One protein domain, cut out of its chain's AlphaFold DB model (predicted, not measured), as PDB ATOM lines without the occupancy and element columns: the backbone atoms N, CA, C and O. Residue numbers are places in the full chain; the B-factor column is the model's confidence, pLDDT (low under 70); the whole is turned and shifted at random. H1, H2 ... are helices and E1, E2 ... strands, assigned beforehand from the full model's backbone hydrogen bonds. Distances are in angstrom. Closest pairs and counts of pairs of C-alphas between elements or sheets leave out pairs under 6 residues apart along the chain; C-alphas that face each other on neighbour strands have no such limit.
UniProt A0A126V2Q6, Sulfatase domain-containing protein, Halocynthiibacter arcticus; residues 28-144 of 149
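What this domain is: This is residues 28 to 144 of the 149 residues of the protein "Sulfatase domain-containing protein" of Halocynthiibacter arcticus (UniProt A0A126V2Q6). Little regular structure is here: long loops join two separate antiparallel strand pairs, the hairpin E3-E4 and the shorter E1-E2, and three short helices. In the order E1, H1, E2, H2, H3, E3, E4, mixed in class, named elements hold 37 of 117 printed residues. The whole is only just compact, close to loose: radius of gyration of the C-alphas 15.9 A, spans 44 by 39 by 25 A.

How they stand to each other: Start where E3, residues 129 to 134, neighbours E4, residues 137 to 143: N 130 and O 142 are within hydrogen-bond range at 2.8 A. E1, residues 28 to 30, neighbours E2, residues 66 to 68, with N 28 and O 68 at 2.9 A. H2, residues 87 to 95, only just touches H3, residues 115 to 119, with 3 C-alpha pairs within 8 A, the closest Thr 91 and Thr 115 at 5.5 A. Every O i to N i+4 pair in both is within range.

Where its parts are: Find C-alpha 28 at (76.571, 77.515, 44.535), where E1 begins; H1 is residues 58 to 61; E4 runs 18.1 A to C-alpha 143 at (92.165, 66.033, 26.479).

The domain as a whole: The printed part has no cut, the link E1 to H1 is long, and no printed residue is under 70 in pLDDT.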
ATOM      1  N   ILE A  28      75.327  76.970  44.001       95.62
ATOM      2  CA  ILE A  28      76.571  77.515  44.535       95.62
ATOM      3  C   ILE A  28      77.719  76.780  43.856       95.62
ATOM      4  O   ILE A  28      77.796  75.555  43.927       95.62
ATOM      5  N   PHE A  29      78.630  77.535  43.248       96.38
ATOM      6  CA  PHE A  29      79.896  77.018  42.751       96.38
ATOM      7  C   PHE A  29      81.044  77.773  43.414       96.38
ATOM      8  O   PHE A  29      81.073  79.003  43.407       96.38
ATOM      9  N   VAL A  30      81.978  77.040  44.008       96.69
ATOM     10  CA  VAL A  30      83.158  77.597  44.668       96.69
ATOM     11  C   VAL A  30      84.397  77.159  43.905       96.69
ATOM     12  O   VAL A  30      84.609  75.966  43.689       96.69
ATOM     13  N   THR A  31      85.207  78.138  43.509       96.06
ATOM     14  CA  THR A  31      86.433  77.942  42.731       96.06
ATOM     15  C   THR A  31      87.416  79.094  42.953       96.06
ATOM     16  O   THR A  31      87.154  79.992  43.756       96.06
ATOM     17  N   SER A  32      88.551  79.051  42.262       94.44
ATOM     18  CA  SER A  32      89.560  80.109  42.187       94.44
ATOM     19  C   SER A  32      89.779  80.512  40.725       94.44
ATOM     20  O   SER A  32      89.522  79.720  39.823       94.44
ATOM     21  N   ASP A  33      90.265  81.726  40.477       94.38
ATOM     22  CA  ASP A  33      90.625  82.202  39.133       94.38
ATOM     23  C   ASP A  33      91.913  81.542  38.608       94.38
ATOM     24  O   ASP A  33      92.030  81.203  37.435       94.38
ATOM     25  N   ASN A  34      92.875  81.326  39.502       93.19
ATOM     26  CA  ASN A  34      94.132  80.633  39.257       93.19
ATOM     27  C   ASN A  34      94.616  79.916  40.525       93.19
ATOM     28  O   ASN A  34      94.090  80.092  41.627       93.19
ATOM     29  N   CYS A  35      95.678  79.131  40.377       90.50
ATOM     30  CA  CYS A  35      96.378  78.496  41.492       90.50
ATOM     31  C   CYS A  35      97.096  79.489  42.427       90.50
ATOM     32  O   CYS A  35      97.231  80.667  42.081       90.50
ATOM     33  N   PRO A  36      97.577  79.039  43.606       89.62
ATOM     34  CA  PRO A  36      98.249  79.912  44.558       89.62
ATOM     35  C   PRO A  36      99.502  80.574  43.985       89.62
ATOM     36  O   PRO A  36     100.268  79.998  43.206       89.62
ATOM     37  N   GLN A  37      99.721  81.798  44.449       90.25
ATOM     38  CA  GLN A  37     100.962  82.519  44.252       90.25
ATOM     39  C   GLN A  37     102.011  81.987  45.243       90.25
ATOM     40  O   GLN A  37     101.893  82.204  46.448       90.25
ATOM     41  N   MET A  38     102.998  81.236  44.744       89.38
ATOM     42  CA  MET A  38     103.995  80.551  45.585       89.38
ATOM     43  C   MET A  38     105.141  81.462  46.054       89.38
ATOM     44  O   MET A  38     105.837  81.117  47.004       89.38
ATOM     45  N   ASP A  39     105.352  82.610  45.407       88.31
ATOM     46  CA  ASP A  39     106.443  83.551  45.699       88.31
ATOM     47  C   ASP A  39     106.083  84.623  46.747       88.31
ATOM     48  O   ASP A  39     106.943  85.393  47.167       88.31
ATOM     49  N   SER A  40     104.842  84.635  47.243       88.50
ATOM     50  CA  SER A  40     104.347  85.607  48.231       88.50
ATOM     51  C   SER A  40     104.608  85.199  49.685       88.50
ATOM     52  O   SER A  40     103.687  85.160  50.495       88.50
ATOM     53  N   TRP A  41     105.844  84.859  50.052       83.12
ATOM     54  CA  TRP A  41     106.168  84.509  51.445       83.12
ATOM     55  C   TRP A  41     105.817  85.649  52.433       83.12
ATOM     56  O   TRP A  41     106.170  86.797  52.156       83.12
ATOM     57  N   PRO A  42     105.202  85.374  53.607       86.12
ATOM     58  CA  PRO A  42     104.807  84.068  54.152       86.12
ATOM     59  C   PRO A  42     103.377  83.620  53.789       86.12
ATOM     60  O   PRO A  42     102.967  82.537  54.198       86.12
ATOM     61  N   ASP A  43     102.625  84.432  53.043       88.12
ATOM     62  CA  ASP A  43     101.200  84.231  52.725       88.12
ATOM     63  C   ASP A  43     100.955  83.375  51.464       88.12
ATOM     64  O   ASP A  43      99.816  83.188  51.029       88.12
ATOM     65  N   GLY A  44     102.023  82.853  50.858       85.75
ATOM     66  CA  GLY A  44     101.965  81.989  49.684       85.75
ATOM     67  C   GLY A  44     101.282  80.648  49.968       85.75
ATOM     68  O   GLY A  44     101.359  80.094  51.064       85.75
ATOM     69  N   GLY A  45     100.618  80.105  48.950       86.81
ATOM     70  CA  GLY A  45     100.028  78.762  48.992       86.81
ATOM     71  C   GLY A  45     100.883  77.733  48.254       86.81
ATOM     72  O   GLY A  45     101.765  78.092  47.482       86.81
ATOM     73  N   TYR A  46     100.594  76.445  48.450       88.12
ATOM     74  CA  TYR A  46     101.265  75.344  47.754       88.12
ATOM     75  C   TYR A  46     100.251  74.305  47.261       88.12
ATOM     76  O   TYR A  46      99.210  74.105  47.889       88.12
ATOM     77  N   THR A  47     100.560  73.629  46.154       90.50
ATOM     78  CA  THR A  47      99.799  72.477  45.644       90.50
ATOM     79  C   THR A  47     100.771  71.334  45.329       90.50
ATOM     80  O   THR A  47     101.942  71.603  45.063       90.50
ATOM     81  N   PRO A  48     100.330  70.061  45.314       93.06
ATOM     82  CA  PRO A  48     101.201  68.932  44.973       93.06
ATOM     83  C   PRO A  48     101.565  68.869  43.480       93.06
ATOM     84  O   PRO A  48     102.246  67.935  43.055       93.06
ATOM     85  N   PHE A  49     101.083  69.808  42.663       93.62
ATOM     86  CA  PHE A  49     101.283  69.784  41.225       93.62
ATOM     87  C   PHE A  49     102.440  70.684  40.779       93.62
ATOM     88  O   PHE A  49     102.867  71.601  41.476       93.62
ATOM     89  N   ARG A  50     102.952  70.432  39.572       94.00
ATOM     90  CA  ARG A  50     104.038  71.224  38.984       94.00
ATOM     91  C   ARG A  50     103.575  72.650  38.669       94.00
ATOM     92  O   ARG A  50     102.484  72.830  38.138       94.00
ATOM     93  N   GLY A  51     104.452  73.629  38.896       92.88
ATOM     94  CA  GLY A  51     104.263  75.033  38.511       92.88
ATOM     95  C   GLY A  51     103.696  75.913  39.621       92.88
ATOM     96  O   GLY A  51     103.690  75.527  40.782       92.88
ATOM     97  N   ALA A  52     103.248  77.108  39.247       93.19
ATOM     98  CA  ALA A  52     102.611  78.092  40.125       93.19
ATOM     99  C   ALA A  52     101.713  79.023  39.289       93.19
ATOM    100  O   ALA A  52     101.697  78.926  38.052       93.19
ATOM    101  N   LYS A  53     101.008  79.959  39.944       94.31
ATOM    102  CA  LYS A  53     100.363  81.098  39.267       94.31
ATOM    103  C   LYS A  53     101.305  81.715  38.220       94.31
ATOM    104  O   LYS A  53     102.484  81.923  38.490       94.31
ATOM    105  N   GLY A  54     100.775  82.008  37.032       93.31
ATOM    106  CA  GLY A  54     101.556  82.543  35.908       93.31
ATOM    107  C   GLY A  54     102.189  81.477  35.006       93.31
ATOM    108  O   GLY A  54     102.926  81.814  34.085       93.31
ATOM    109  N   THR A  55     101.890  80.197  35.235       94.69
ATOM    110  CA  THR A  55     102.303  79.092  34.359       94.69
ATOM    111  C   THR A  55     101.091  78.315  33.850       94.69
ATOM    112  O   THR A  55     100.022  78.374  34.450       94.69
ATOM    113  N   THR A  56     101.262  77.551  32.771       96.50
ATOM    114  CA  THR A  56     100.242  76.622  32.247       96.50
ATOM    115  C   THR A  56     100.472  75.174  32.679       96.50
ATOM    116  O   THR A  56      99.856  74.248  32.158       96.50
ATOM    117  N   TRP A  57     101.343  74.967  33.672       95.62
ATOM    118  CA  TRP A  57     101.409  73.704  34.394       95.62
ATOM    119  C   TRP A  57     100.202  73.558  35.324       95.62
ATOM    120  O   TRP A  57      99.555  74.540  35.680       95.62
ATOM    121  N   GLU A  58      99.939  72.334  35.773       94.75
ATOM    122  CA  GLU A  58      98.828  71.991  36.667       94.75
ATOM    123  C   GLU A  58      98.652  72.955  37.851       94.75
ATOM    124  O   GLU A  58      97.554  73.446  38.067       94.75
ATOM    125  N   SER A  59      99.718  73.304  38.577       93.75
ATOM    126  CA  SER A  59      99.653  74.249  39.705       93.75
ATOM    127  C   SER A  59      99.626  75.722  39.277       93.75
ATOM    128  O   SER A  59      99.875  76.605  40.094       93.75
ATOM    129  N   GLY A  60      99.377  76.021  38.009       94.12
ATOM    130  CA  GLY A  60      98.985  77.342  37.527       94.12
ATOM    131  C   GLY A  60      97.487  77.438  37.239       94.12
ATOM    132  O   GLY A  60      96.880  78.471  37.524       94.12
ATOM    133  N   VAL A  61      96.890  76.345  36.751       95.19
ATOM    134  CA  VAL A  61      95.550  76.336  36.134       95.19
ATOM    135  C   VAL A  61      94.536  75.412  36.822       95.19
ATOM    136  O   VAL A  61      93.338  75.651  36.731       95.19
ATOM    137  N   ARG A  62      94.972  74.367  37.539       94.94
ATOM    138  CA  ARG A  62      94.080  73.413  38.215       94.94
ATOM    139  C   ARG A  62      93.644  73.953  39.574       94.94
ATOM    140  O   ARG A  62      94.395  73.917  40.543       94.94
ATOM    141  N   VAL A  63      92.398  74.388  39.660       95.06
ATOM    142  CA  VAL A  63      91.806  74.979  40.867       95.06
ATOM    143  C   VAL A  63      90.783  74.040  41.521       95.06
ATOM    144  O   VAL A  63      90.327  73.090  40.880       95.06
ATOM    145  N   PRO A  64      90.415  74.256  42.799       94.81
ATOM    146  CA  PRO A  64      89.276  73.572  43.403       94.81
ATOM    147  C   PRO A  64      87.986  73.883  42.636       94.81
ATOM    148  O   PRO A  64      87.787  75.021  42.232       94.81
ATOM    149  N   GLY A  65      87.092  72.907  42.497       95.50
ATOM    150  CA  GLY A  65      85.748  73.110  41.956       95.50
ATOM    151  C   GLY A  65      84.739  72.370  42.822       95.50
ATOM    152  O   GLY A  65      84.776  71.144  42.896       95.50
ATOM    153  N   ILE A  66      83.877  73.108  43.517       96.94
ATOM    154  CA  ILE A  66      82.855  72.542  44.405       96.94
ATOM    155  C   ILE A  66      81.500  73.084  43.971       96.94
ATOM    156  O   ILE A  66      81.270  74.289  44.048       96.94
ATOM    157  N   ALA A  67      80.602  72.192  43.556       95.94
ATOM    158  CA  ALA A  67      79.228  72.522  43.204       95.94
ATOM    159  C   ALA A  67      78.259  72.074  44.306       95.94
ATOM    160  O   ALA A  67      78.424  71.012  44.906       95.94
ATOM    161  N   TYR A  68      77.229  72.877  44.549       94.81
ATOM    162  CA  TYR A  68      76.166  72.584  45.500       94.81
ATOM    163  C   TYR A  68      74.826  73.090  44.966       94.81
ATOM    164  O   TYR A  68      74.689  74.254  44.591       94.81
ATOM    165  N   LEU A  69      73.824  72.217  44.985       93.50
ATOM    166  CA  LEU A  69      72.424  72.572  44.799       93.50
ATOM    167  C   LEU A  69      71.589  71.623  45.648       93.50
ATOM    168  O   LEU A  69      71.625  70.403  45.452       93.50
ATOM    169  N   LYS A  70      70.887  72.182  46.633       92.12
ATOM    170  CA  LYS A  70      70.211  71.394  47.658       92.12
ATOM    171  C   LYS A  70      69.165  70.469  47.035       92.12
ATOM    172  O   LYS A  70      68.353  70.899  46.230       92.12
ATOM    173  N   GLY A  71      69.197  69.195  47.423       90.81
ATOM    174  CA  GLY A  71      68.246  68.186  46.946       90.81
ATOM    175  C   GLY A  71      68.449  67.737  45.496       90.81
ATOM    176  O   GLY A  71      67.732  66.844  45.064       90.81
ATOM    177  N   VAL A  72      69.417  68.314  44.770       92.19
ATOM    178  CA  VAL A  72      69.729  67.952  43.379       92.19
ATOM    179  C   VAL A  72      71.116  67.323  43.282       92.19
ATOM    180  O   VAL A  72      71.250  66.210  42.792       92.19
ATOM    181  N   ILE A  73      72.154  67.988  43.796       92.12
ATOM    182  CA  ILE A  73      73.517  67.442  43.790       92.12
ATOM    183  C   ILE A  73      73.722  66.595  45.047       92.12
ATOM    184  O   ILE A  73      73.632  67.107  46.168       92.12
ATOM    185  N   GLN A  74      74.033  65.307  44.870       88.62
ATOM    186  CA  GLN A  74      74.315  64.405  45.987       88.62
ATOM    187  C   GLN A  74      75.586  64.828  46.752       88.62
ATOM    188  O   GLN A  74      76.650  64.989  46.140       88.62
ATOM    189  N   PRO A  75      75.525  64.974  48.091       91.62
ATOM    190  CA  PRO A  75      76.704  65.259  48.899       91.62
ATOM    191  C   PRO A  75      77.772  64.168  48.771       91.62
ATOM    192  O   PRO A  75      77.464  62.981  48.761       91.62
ATOM    193  N   GLY A  76      79.042  64.573  48.727       90.56
ATOM    194  CA  GLY A  76      80.173  63.640  48.695       90.56
ATOM    195  C   GLY A  76      80.462  63.020  47.326       90.56
ATOM    196  O   GLY A  76      81.402  62.234  47.220       90.56
ATOM    197  N   ARG A  77      79.717  63.385  46.272       90.44
ATOM    198  CA  ARG A  77      80.080  63.025  44.897       90.44
ATOM    199  C   ARG A  77      81.435  63.642  44.533       90.44
ATOM    200  O   ARG A  77      81.650  64.838  44.717       90.44
ATOM    201  N   VAL A  78      82.315  62.820  43.968       92.69
ATOM    202  CA  VAL A  78      83.610  63.222  43.403       92.69
ATOM    203  C   VAL A  78      83.626  62.832  41.929       92.69
ATOM    204  O   VAL A  78      83.083  61.792  41.563       92.69
ATOM    205  N   SER A  79      84.216  63.674  41.082       91.25
ATOM    206  CA  SER A  79      84.387  63.406  39.655       91.25
ATOM    207  C   SER A  79      85.733  63.937  39.173       91.25
ATOM    208  O   SER A  79      86.131  65.038  39.551       91.25
ATOM    209  N   ASP A  80      86.385  63.167  38.302       92.00
ATOM    210  CA  ASP A  80      87.593  63.563  37.565       92.00
ATOM    211  C   ASP A  80      87.273  64.090  36.150       92.00
ATOM    212  O   ASP A  80      88.171  64.294  35.330       92.00
ATOM    213  N   GLY A  81      85.986  64.303  35.846       93.19
ATOM    214  CA  GLY A  81      85.537  64.882  34.582       93.19
ATOM    215  C   GLY A  81      86.137  66.270  34.340       93.19
ATOM    216  O   GLY A  81      86.311  67.058  35.269       93.19
ATOM    217  N   LEU A  82      86.447  66.581  33.078       96.00
ATOM    218  CA  LEU A  82      86.972  67.898  32.719       96.00
ATOM    219  C   LEU A  82      85.937  68.990  32.990       96.00
ATOM    220  O   LEU A  82      84.767  68.835  32.668       96.00
ATOM    221  N   PHE A  83      86.378  70.111  33.536       96.31
ATOM    222  CA  PHE A  83      85.529  71.271  33.761       96.31
ATOM    223  C   PHE A  83      86.384  72.519  33.579       96.31
ATOM    224  O   PHE A  83      87.459  72.613  34.177       96.31
ATOM    225  N   ASP A  84      85.927  73.445  32.744       96.88
ATOM    226  CA  ASP A  84      86.579  74.737  32.544       96.88
ATOM    227  C   ASP A  84      85.811  75.842  33.281       96.88
ATOM    228  O   ASP A  84      84.592  75.770  33.422       96.88
ATOM    229  N   LEU A  85      86.495  76.889  33.751       96.62
ATOM    230  CA  LEU A  85      85.826  78.017  34.407       96.62
ATOM    231  C   LEU A  85      84.788  78.678  33.481       96.62
ATOM    232  O   LEU A  85      83.754  79.145  33.960       96.62
ATOM    233  N   MET A  86      85.032  78.669  32.166       96.62
ATOM    234  CA  MET A  86      84.111  79.176  31.149       96.62
ATOM    235  C   MET A  86      82.810  78.365  31.067       96.62
ATOM    236  O   MET A  86      81.778  78.940  30.738       96.62
ATOM    237  N   ASP A  87      82.808  77.082  31.453       97.31
ATOM    238  CA  ASP A  87      81.598  76.236  31.461       97.31
ATOM    239  C   ASP A  87      80.524  76.771  32.419       97.31
ATOM    240  O   ASP A  87      79.330  76.513  32.246       97.31
ATOM    241  N   LEU A  88      80.920  77.559  33.428       96.94
ATOM    242  CA  LEU A  88      79.968  78.208  34.329       96.94
ATOM    243  C   LEU A  88      79.065  79.206  33.610       96.94
ATOM    244  O   LEU A  88      77.958  79.433  34.094       96.94
ATOM    245  N   PHE A  89      79.499  79.798  32.495       96.12
ATOM    246  CA  PHE A  89      78.675  80.729  31.729       96.12
ATOM    247  C   PHE A  89      77.449  80.011  31.153       96.12
ATOM    248  O   PHE A  89      76.326  80.299  31.568       96.12
ATOM    249  N   ASP A  90      77.664  79.020  30.287       95.06
ATOM    250  CA  ASP A  90      76.594  78.256  29.636       95.06
ATOM    251  C   ASP A  90      75.752  77.473  30.647       95.06
ATOM    252  O   ASP A  90      74.523  77.520  30.602       95.06
ATOM    253  N   THR A  91      76.393  76.857  31.645       95.69
ATOM    254  CA  THR A  91      75.682  76.163  32.733       95.69
ATOM    255  C   THR A  91      74.746  77.116  33.485       95.69
ATOM    256  O   THR A  91      73.609  76.760  33.795       95.69
ATOM    257  N   SER A  92      75.186  78.348  33.775       96.25
ATOM    258  CA  SER A  92      74.351  79.337  34.473       96.25
ATOM    259  C   SER A  92      73.189  79.828  33.614       96.25
ATOM    260  O   SER A  92      72.104  80.064  34.149       96.25
ATOM    261  N   LEU A  93      73.387  79.971  32.299       95.81
ATOM    262  CA  LEU A  93      72.312  80.318  31.368       95.81
ATOM    263  C   LEU A  93      71.234  79.232  31.354       95.81
ATOM    264  O   LEU A  93      70.060  79.547  31.564       95.81
ATOM    265  N   THR A  94      71.631  77.964  31.219       95.25
ATOM    266  CA  THR A  94      70.695  76.833  31.256       95.25
ATOM    267  C   THR A  94      69.950  76.767  32.591       95.25
ATOM    268  O   THR A  94      68.723  76.655  32.599       95.25
ATOM    269  N   LEU A  95      70.645  76.926  33.726       94.56
ATOM    270  CA  LEU A  95      70.017  76.977  35.057       94.56
ATOM    271  C   LEU A  95      69.018  78.135  35.209       94.56
ATOM    272  O   LEU A  95      68.023  78.005  35.921       94.56
ATOM    273  N   ALA A  96      69.264  79.264  34.543       94.31
ATOM    274  CA  ALA A  96      68.359  80.410  34.518       94.31
ATOM    275  C   ALA A  96      67.193  80.249  33.520       94.31
ATOM    276  O   ALA A  96      66.343  81.138  33.433       94.31
ATOM    277  N   GLY A  97      67.140  79.145  32.765       94.38
ATOM    278  CA  GLY A  97      66.157  78.924  31.702       94.38
ATOM    279  C   GLY A  97      66.389  79.794  30.463       94.38
ATOM    280  O   GLY A  97      65.456  80.034  29.696       94.38
ATOM    281  N   ILE A  98      67.611  80.296  30.270       93.44
ATOM    282  CA  ILE A  98      68.000  81.120  29.127       93.44
ATOM    283  C   ILE A  98      68.679  80.219  28.099       93.44
ATOM    284  O   ILE A  98      69.787  79.741  28.311       93.44
ATOM    285  N   GLY A  99      68.019  80.002  26.962       87.62
ATOM    286  CA  GLY A  99      68.626  79.284  25.842       87.62
ATOM    287  C   GLY A  99      69.716  80.110  25.156       87.62
ATOM    288  O   GLY A  99      69.598  81.336  25.061       87.62
ATOM    289  N   THR A 100      70.727  79.433  24.609       83.75
ATOM    290  CA  THR A 100      71.839  80.044  23.856       83.75
ATOM    291  C   THR A 100      71.381  80.820  22.618       83.75
ATOM    292  O   THR A 100      72.052  81.756  22.211       83.75
ATOM    293  N   ALA A 101      70.190  80.529  22.081       85.62
ATOM    294  CA  ALA A 101      69.561  81.307  21.007       85.62
ATOM    295  C   ALA A 101      69.277  82.781  21.372       85.62
ATOM    296  O   ALA A 101      68.983  83.581  20.491       85.62
ATOM    297  N   ASN A 102      69.339  83.143  22.659       90.19
ATOM    298  CA  ASN A 102      69.211  84.531  23.114       90.19
ATOM    299  C   ASN A 102      70.557  85.275  23.166       90.19
ATOM    300  O   ASN A 102      70.590  86.448  23.542       90.19
ATOM    301  N   LEU A 103      71.665  84.600  22.859       92.75
ATOM    302  CA  LEU A 103      72.989  85.203  22.813       92.75
ATOM    303  C   LEU A 103      73.264  85.800  21.425       92.75
ATOM    304  O   LEU A 103      72.722  85.311  20.434       92.75
ATOM    305  N   PRO A 104      74.115  86.837  21.336       94.94
ATOM    306  CA  PRO A 104      74.683  87.273  20.067       94.94
ATOM    307  C   PRO A 104      75.304  86.108  19.289       94.94
ATOM    308  O   PRO A 104      76.103  85.348  19.830       94.94
ATOM    309  N   ASP A 105      74.964  85.999  18.010       94.88
ATOM    310  CA  ASP A 105      75.454  84.971  17.086       94.88
ATOM    311  C   ASP A 105      76.711  85.412  16.309       94.88
ATOM    312  O   ASP A 105      77.195  84.705  15.427       94.88
ATOM    313  N   ASP A 106      77.278  86.569  16.663       96.12
ATOM    314  CA  ASP A 106      78.456  87.179  16.038       96.12
ATOM    315  C   ASP A 106      79.796  86.711  16.636       96.12
ATOM    316  O   ASP A 106      80.859  87.205  16.250       96.12
ATOM    317  N   ARG A 107      79.766  85.783  17.600       94.38
ATOM    318  CA  ARG A 107      80.949  85.297  18.320       94.38
ATOM    319  C   ARG A 107      80.806  83.846  18.751       94.38
ATOM    320  O   ARG A 107      79.708  83.312  18.861       94.38
ATOM    321  N   TYR A 108      81.945  83.246  19.060       93.81
ATOM    322  CA  TYR A 108      82.000  81.936  19.687       93.81
ATOM    323  C   TYR A 108      81.968  82.063  21.209       93.81
ATOM    324  O   TYR A 108      82.478  83.031  21.777       93.81
ATOM    325  N   TYR A 109      81.381  81.055  21.845       94.31
ATOM    326  CA  TYR A 109      81.408  80.847  23.284       94.31
ATOM    327  C   TYR A 109      82.159  79.543  23.532       94.31
ATOM    328  O   TYR A 109      81.793  78.506  22.985       94.31
ATOM    329  N   ASP A 110      83.238  79.612  24.308       95.12
ATOM    330  CA  ASP A 110      84.104  78.458  24.562       95.12
ATOM    331  C   ASP A 110      83.557  77.525  25.649       95.12
ATOM    332  O   ASP A 110      84.060  76.410  25.811       95.12
ATOM    333  N   GLY A 111      82.575  77.990  26.427       95.19
ATOM    334  CA  GLY A 111      81.957  77.226  27.499       95.19
ATOM    335  C   GLY A 111      81.060  76.108  26.972       95.19
ATOM    336  O   GLY A 111      80.529  76.145  25.863       95.19
ATOM    337  N   ILE A 112      80.937  75.060  27.779       95.62
ATOM    338  CA  ILE A 112      80.065  73.918  27.525       95.62
ATOM    339  C   ILE A 112      79.038  73.873  28.652       95.62
ATOM    340  O   ILE A 112      79.387  74.016  29.823       95.62
ATOM    341  N   ASP A 113      77.769  73.657  28.313       96.25
ATOM    342  CA  ASP A 113      76.728  73.443  29.315       96.25
ATOM    343  C   ASP A 113      76.975  72.124  30.066       96.25
ATOM    344  O   ASP A 113      76.825  71.031  29.518       96.25
ATOM    345  N   GLN A 114      77.341  72.234  31.343       96.31
ATOM    346  CA  GLN A 114      77.638  71.112  32.230       96.31
ATOM    347  C   GLN A 114      76.473  70.802  33.184       96.31
ATOM    348  O   GLN A 114      76.659  70.102  34.180       96.31
ATOM    349  N   THR A 115      75.256  71.295  32.929       95.81
ATOM    350  CA  THR A 115      74.094  70.992  33.784       95.81
ATOM    351  C   THR A 115      73.844  69.490  33.899       95.81
ATOM    352  O   THR A 115      73.682  68.985  35.008       95.81
ATOM    353  N   SER A 116      73.894  68.749  32.787       95.00
ATOM    354  CA  SER A 116      73.754  67.285  32.795       95.00
ATOM    355  C   SER A 116      74.855  66.603  33.616       95.00
ATOM    356  O   SER A 116      74.561  65.702  34.404       95.00
ATOM    357  N   PHE A 117      76.096  67.085  33.507       95.19
ATOM    358  CA  PHE A 117      77.239  66.603  34.277       95.19
ATOM    359  C   PHE A 117      77.073  66.850  35.782       95.19
ATOM    360  O   PHE A 117      77.377  65.976  36.599       95.19
ATOM    361  N   LEU A 118      76.614  68.039  36.173       94.19
ATOM    362  CA  LEU A 118      76.548  68.456  37.572       94.19
ATOM    363  C   LEU A 118      75.313  67.917  38.298       94.19
ATOM    364  O   LEU A 118      75.441  67.479  39.440       94.19
ATOM    365  N   LEU A 119      74.144  67.964  37.656       93.69
ATOM    366  CA  LEU A 119      72.848  67.733  38.300       93.69
ATOM    367  C   LEU A 119      72.357  66.287  38.210       93.69
ATOM    368  O   LEU A 119      71.447  65.917  38.948       93.69
ATOM    369  N   THR A 120      72.929  65.483  37.315       91.50
ATOM    370  CA  THR A 120      72.566  64.069  37.182       91.50
ATOM    371  C   THR A 120      73.450  63.212  38.076       91.50
ATOM    372  O   THR A 120      74.670  63.404  38.151       91.50
ATOM    373  N   ASP A 121      72.845  62.211  38.707       86.81
ATOM    374  CA  ASP A 121      73.581  61.153  39.388       86.81
ATOM    375  C   ASP A 121      74.544  60.474  38.413       86.81
ATOM    376  O   ASP A 121      74.146  60.050  37.331       86.81
ATOM    377  N   GLN A 122      75.822  60.383  38.792       85.94
ATOM    378  CA  GLN A 122      76.878  59.832  37.930       85.94
ATOM    379  C   GLN A 122      76.986  60.519  36.554       85.94
ATOM    380  O   GLN A 122      77.452  59.905  35.600       85.94
ATOM    381  N   GLY A 123      76.590  61.794  36.439       90.50
ATOM    382  CA  GLY A 123      76.783  62.552  35.205       90.50
ATOM    383  C   GLY A 123      78.251  62.548  34.765       90.50
ATOM    384  O   GLY A 123      79.162  62.615  35.599       90.50
ATOM    385  N   GLU A 124      78.487  62.514  33.460       93.12
ATOM    386  CA  GLU A 124      79.821  62.621  32.870       93.12
ATOM    387  C   GLU A 124      80.017  64.001  32.252       93.12
ATOM    388  O   GLU A 124      79.066  64.618  31.775       93.12
ATOM    389  N   SER A 125      81.256  64.493  32.275       94.69
ATOM    390  CA  SER A 125      81.566  65.767  31.635       94.69
ATOM    391  C   SER A 125      81.411  65.656  30.122       94.69
ATOM    392  O   SER A 125      81.946  64.734  29.496       94.69
ATOM    393  N   LEU A 126      80.743  66.654  29.544       94.69
ATOM    394  CA  LEU A 126      80.607  66.815  28.096       94.69
ATOM    395  C   LEU A 126      81.849  67.448  27.448       94.69
ATOM    396  O   LEU A 126      81.906  67.606  26.230       94.69
ATOM    397  N   ARG A 127      82.851  67.835  28.247       94.81
ATOM    398  CA  ARG A 127      84.053  68.507  27.759       94.81
ATOM    399  C   ARG A 127      85.117  67.494  27.348       94.81
ATOM    400  O   ARG A 127      85.628  66.736  28.170       94.81
ATOM    401  N   GLU A 128      85.513  67.551  26.079       95.50
ATOM    402  CA  GLU A 128      86.580  66.705  25.526       95.50
ATOM    403  C   GLU A 128      87.975  67.295  25.712       95.50
ATOM    404  O   GLU A 128      88.959  66.559  25.728       95.50
ATOM    405  N   ASN A 129      88.095  68.619  25.816       95.56
ATOM    406  CA  ASN A 129      89.390  69.276  25.923       95.56
ATOM    407  C   ASN A 129      89.337  70.626  26.650       95.56
ATOM    408  O   ASN A 129      88.284  71.249  26.786       95.56
ATOM    409  N   ILE A 130      90.500  71.052  27.142       96.50
ATOM    410  CA  ILE A 130      90.766  72.368  27.733       96.50
ATOM    411  C   ILE A 130      92.037  72.913  27.086       96.50
ATOM    412  O   ILE A 130      93.050  72.212  27.032       96.50
ATOM    413  N   TYR A 131      91.996  74.161  26.625       96.38
ATOM    414  CA  TYR A 131      93.137  74.855  26.029       96.38
ATOM    415  C   TYR A 131      93.786  75.790  27.049       96.38
ATOM    416  O   TYR A 131      93.105  76.583  27.692       96.38
ATOM    417  N   PHE A 132      95.112  75.736  27.168       97.06
ATOM    418  CA  PHE A 132      95.869  76.582  28.087       97.06
ATOM    419  C   PHE A 132      96.687  77.624  27.333       97.06
ATOM    420  O   PHE A 132      97.647  77.311  26.613       97.06
ATOM    421  N   TRP A 133      96.335  78.881  27.564       96.19
ATOM    422  CA  TRP A 133      96.969  80.038  26.954       96.19
ATOM    423  C   TRP A 133      97.909  80.731  27.938       96.19
ATOM    424  O   TRP A 133      97.595  80.881  29.117       96.19
ATOM    425  N   LEU A 134      99.057  81.184  27.436       95.38
ATOM    426  CA  LEU A 134      99.930  82.125  28.130       95.38
ATOM    427  C   LEU A 134     100.059  83.379  27.263       95.38
ATOM    428  O   LEU A 134     100.745  83.377  26.238       95.38
ATOM    429  N   GLY A 135      99.348  84.440  27.646       94.81
ATOM    430  CA  GLY A 135      99.170  85.603  26.777       94.81
ATOM    431  C   GLY A 135      98.476  85.196  25.474       94.81
ATOM    432  O   GLY A 135      97.404  84.604  25.503       94.81
ATOM    433  N   SER A 136      99.103  85.480  24.333       96.75
ATOM    434  CA  SER A 136      98.599  85.118  22.999       96.75
ATOM    435  C   SER A 136      99.071  83.749  22.493       96.75
ATOM    436  O   SER A 136      98.774  83.383  21.358       96.75
ATOM    437  N   SER A 137      99.835  82.998  23.291       97.69
ATOM    438  CA  SER A 137     100.399  81.710  22.878       97.69
ATOM    439  C   SER A 137      99.590  80.547  23.437       97.69
ATOM    440  O   SER A 137      99.414  80.444  24.652       97.69
ATOM    441  N   LEU A 138      99.146  79.638  22.567       97.50
ATOM    442  CA  LEU A 138      98.615  78.342  22.984       97.50
ATOM    443  C   LEU A 138      99.791  77.475  23.441       97.50
ATOM    444  O   LEU A 138     100.677  77.166  22.646       97.50
ATOM    445  N   THR A 139      99.822  77.106  24.719       97.81
ATOM    446  CA  THR A 139     100.986  76.423  25.316       97.81
ATOM    447  C   THR A 139     100.733  74.964  25.663       97.81
ATOM    448  O   THR A 139     101.679  74.182  25.718       97.81
ATOM    449  N   ALA A 140      99.477  74.586  25.895       96.88
ATOM    450  CA  ALA A 140      99.099  73.210  26.176       96.88
ATOM    451  C   ALA A 140      97.614  72.979  25.874       96.88
ATOM    452  O   ALA A 140      96.816  73.914  25.810       96.88
ATOM    453  N   MET A 141      97.250  71.709  25.730       96.38
ATOM    454  CA  MET A 141      95.870  71.247  25.675       96.38
ATOM    455  C   MET A 141      95.756  70.009  26.560       96.38
ATOM    456  O   MET A 141      96.588  69.105  26.474       96.38
ATOM    457  N   ARG A 142      94.728  69.956  27.404       94.19
ATOM    458  CA  ARG A 142      94.316  68.722  28.072       94.19
ATOM    459  C   ARG A 142      93.185  68.107  27.279       94.19
ATOM    460  O   ARG A 142      92.235  68.804  26.956       94.19
ATOM    461  N   MET A 143      93.269  66.811  27.027       94.25
ATOM    462  CA  MET A 143      92.165  66.033  26.479       94.25
ATOM    463  C   MET A 143      91.563  65.153  27.569       94.25
ATOM    464  O   MET A 143      92.259  64.748  28.505       94.25
ATOM    465  N   ARG A 144      90.269  64.868  27.454       89.56
ATOM    466  CA  ARG A 144      89.576  63.911  28.307       89.56
ATOM    467  C   ARG A 144      90.243  62.557  28.111       89.56
ATOM    468  O   ARG A 144      90.452  62.111  26.986       89.56
TER     469      ARG A 144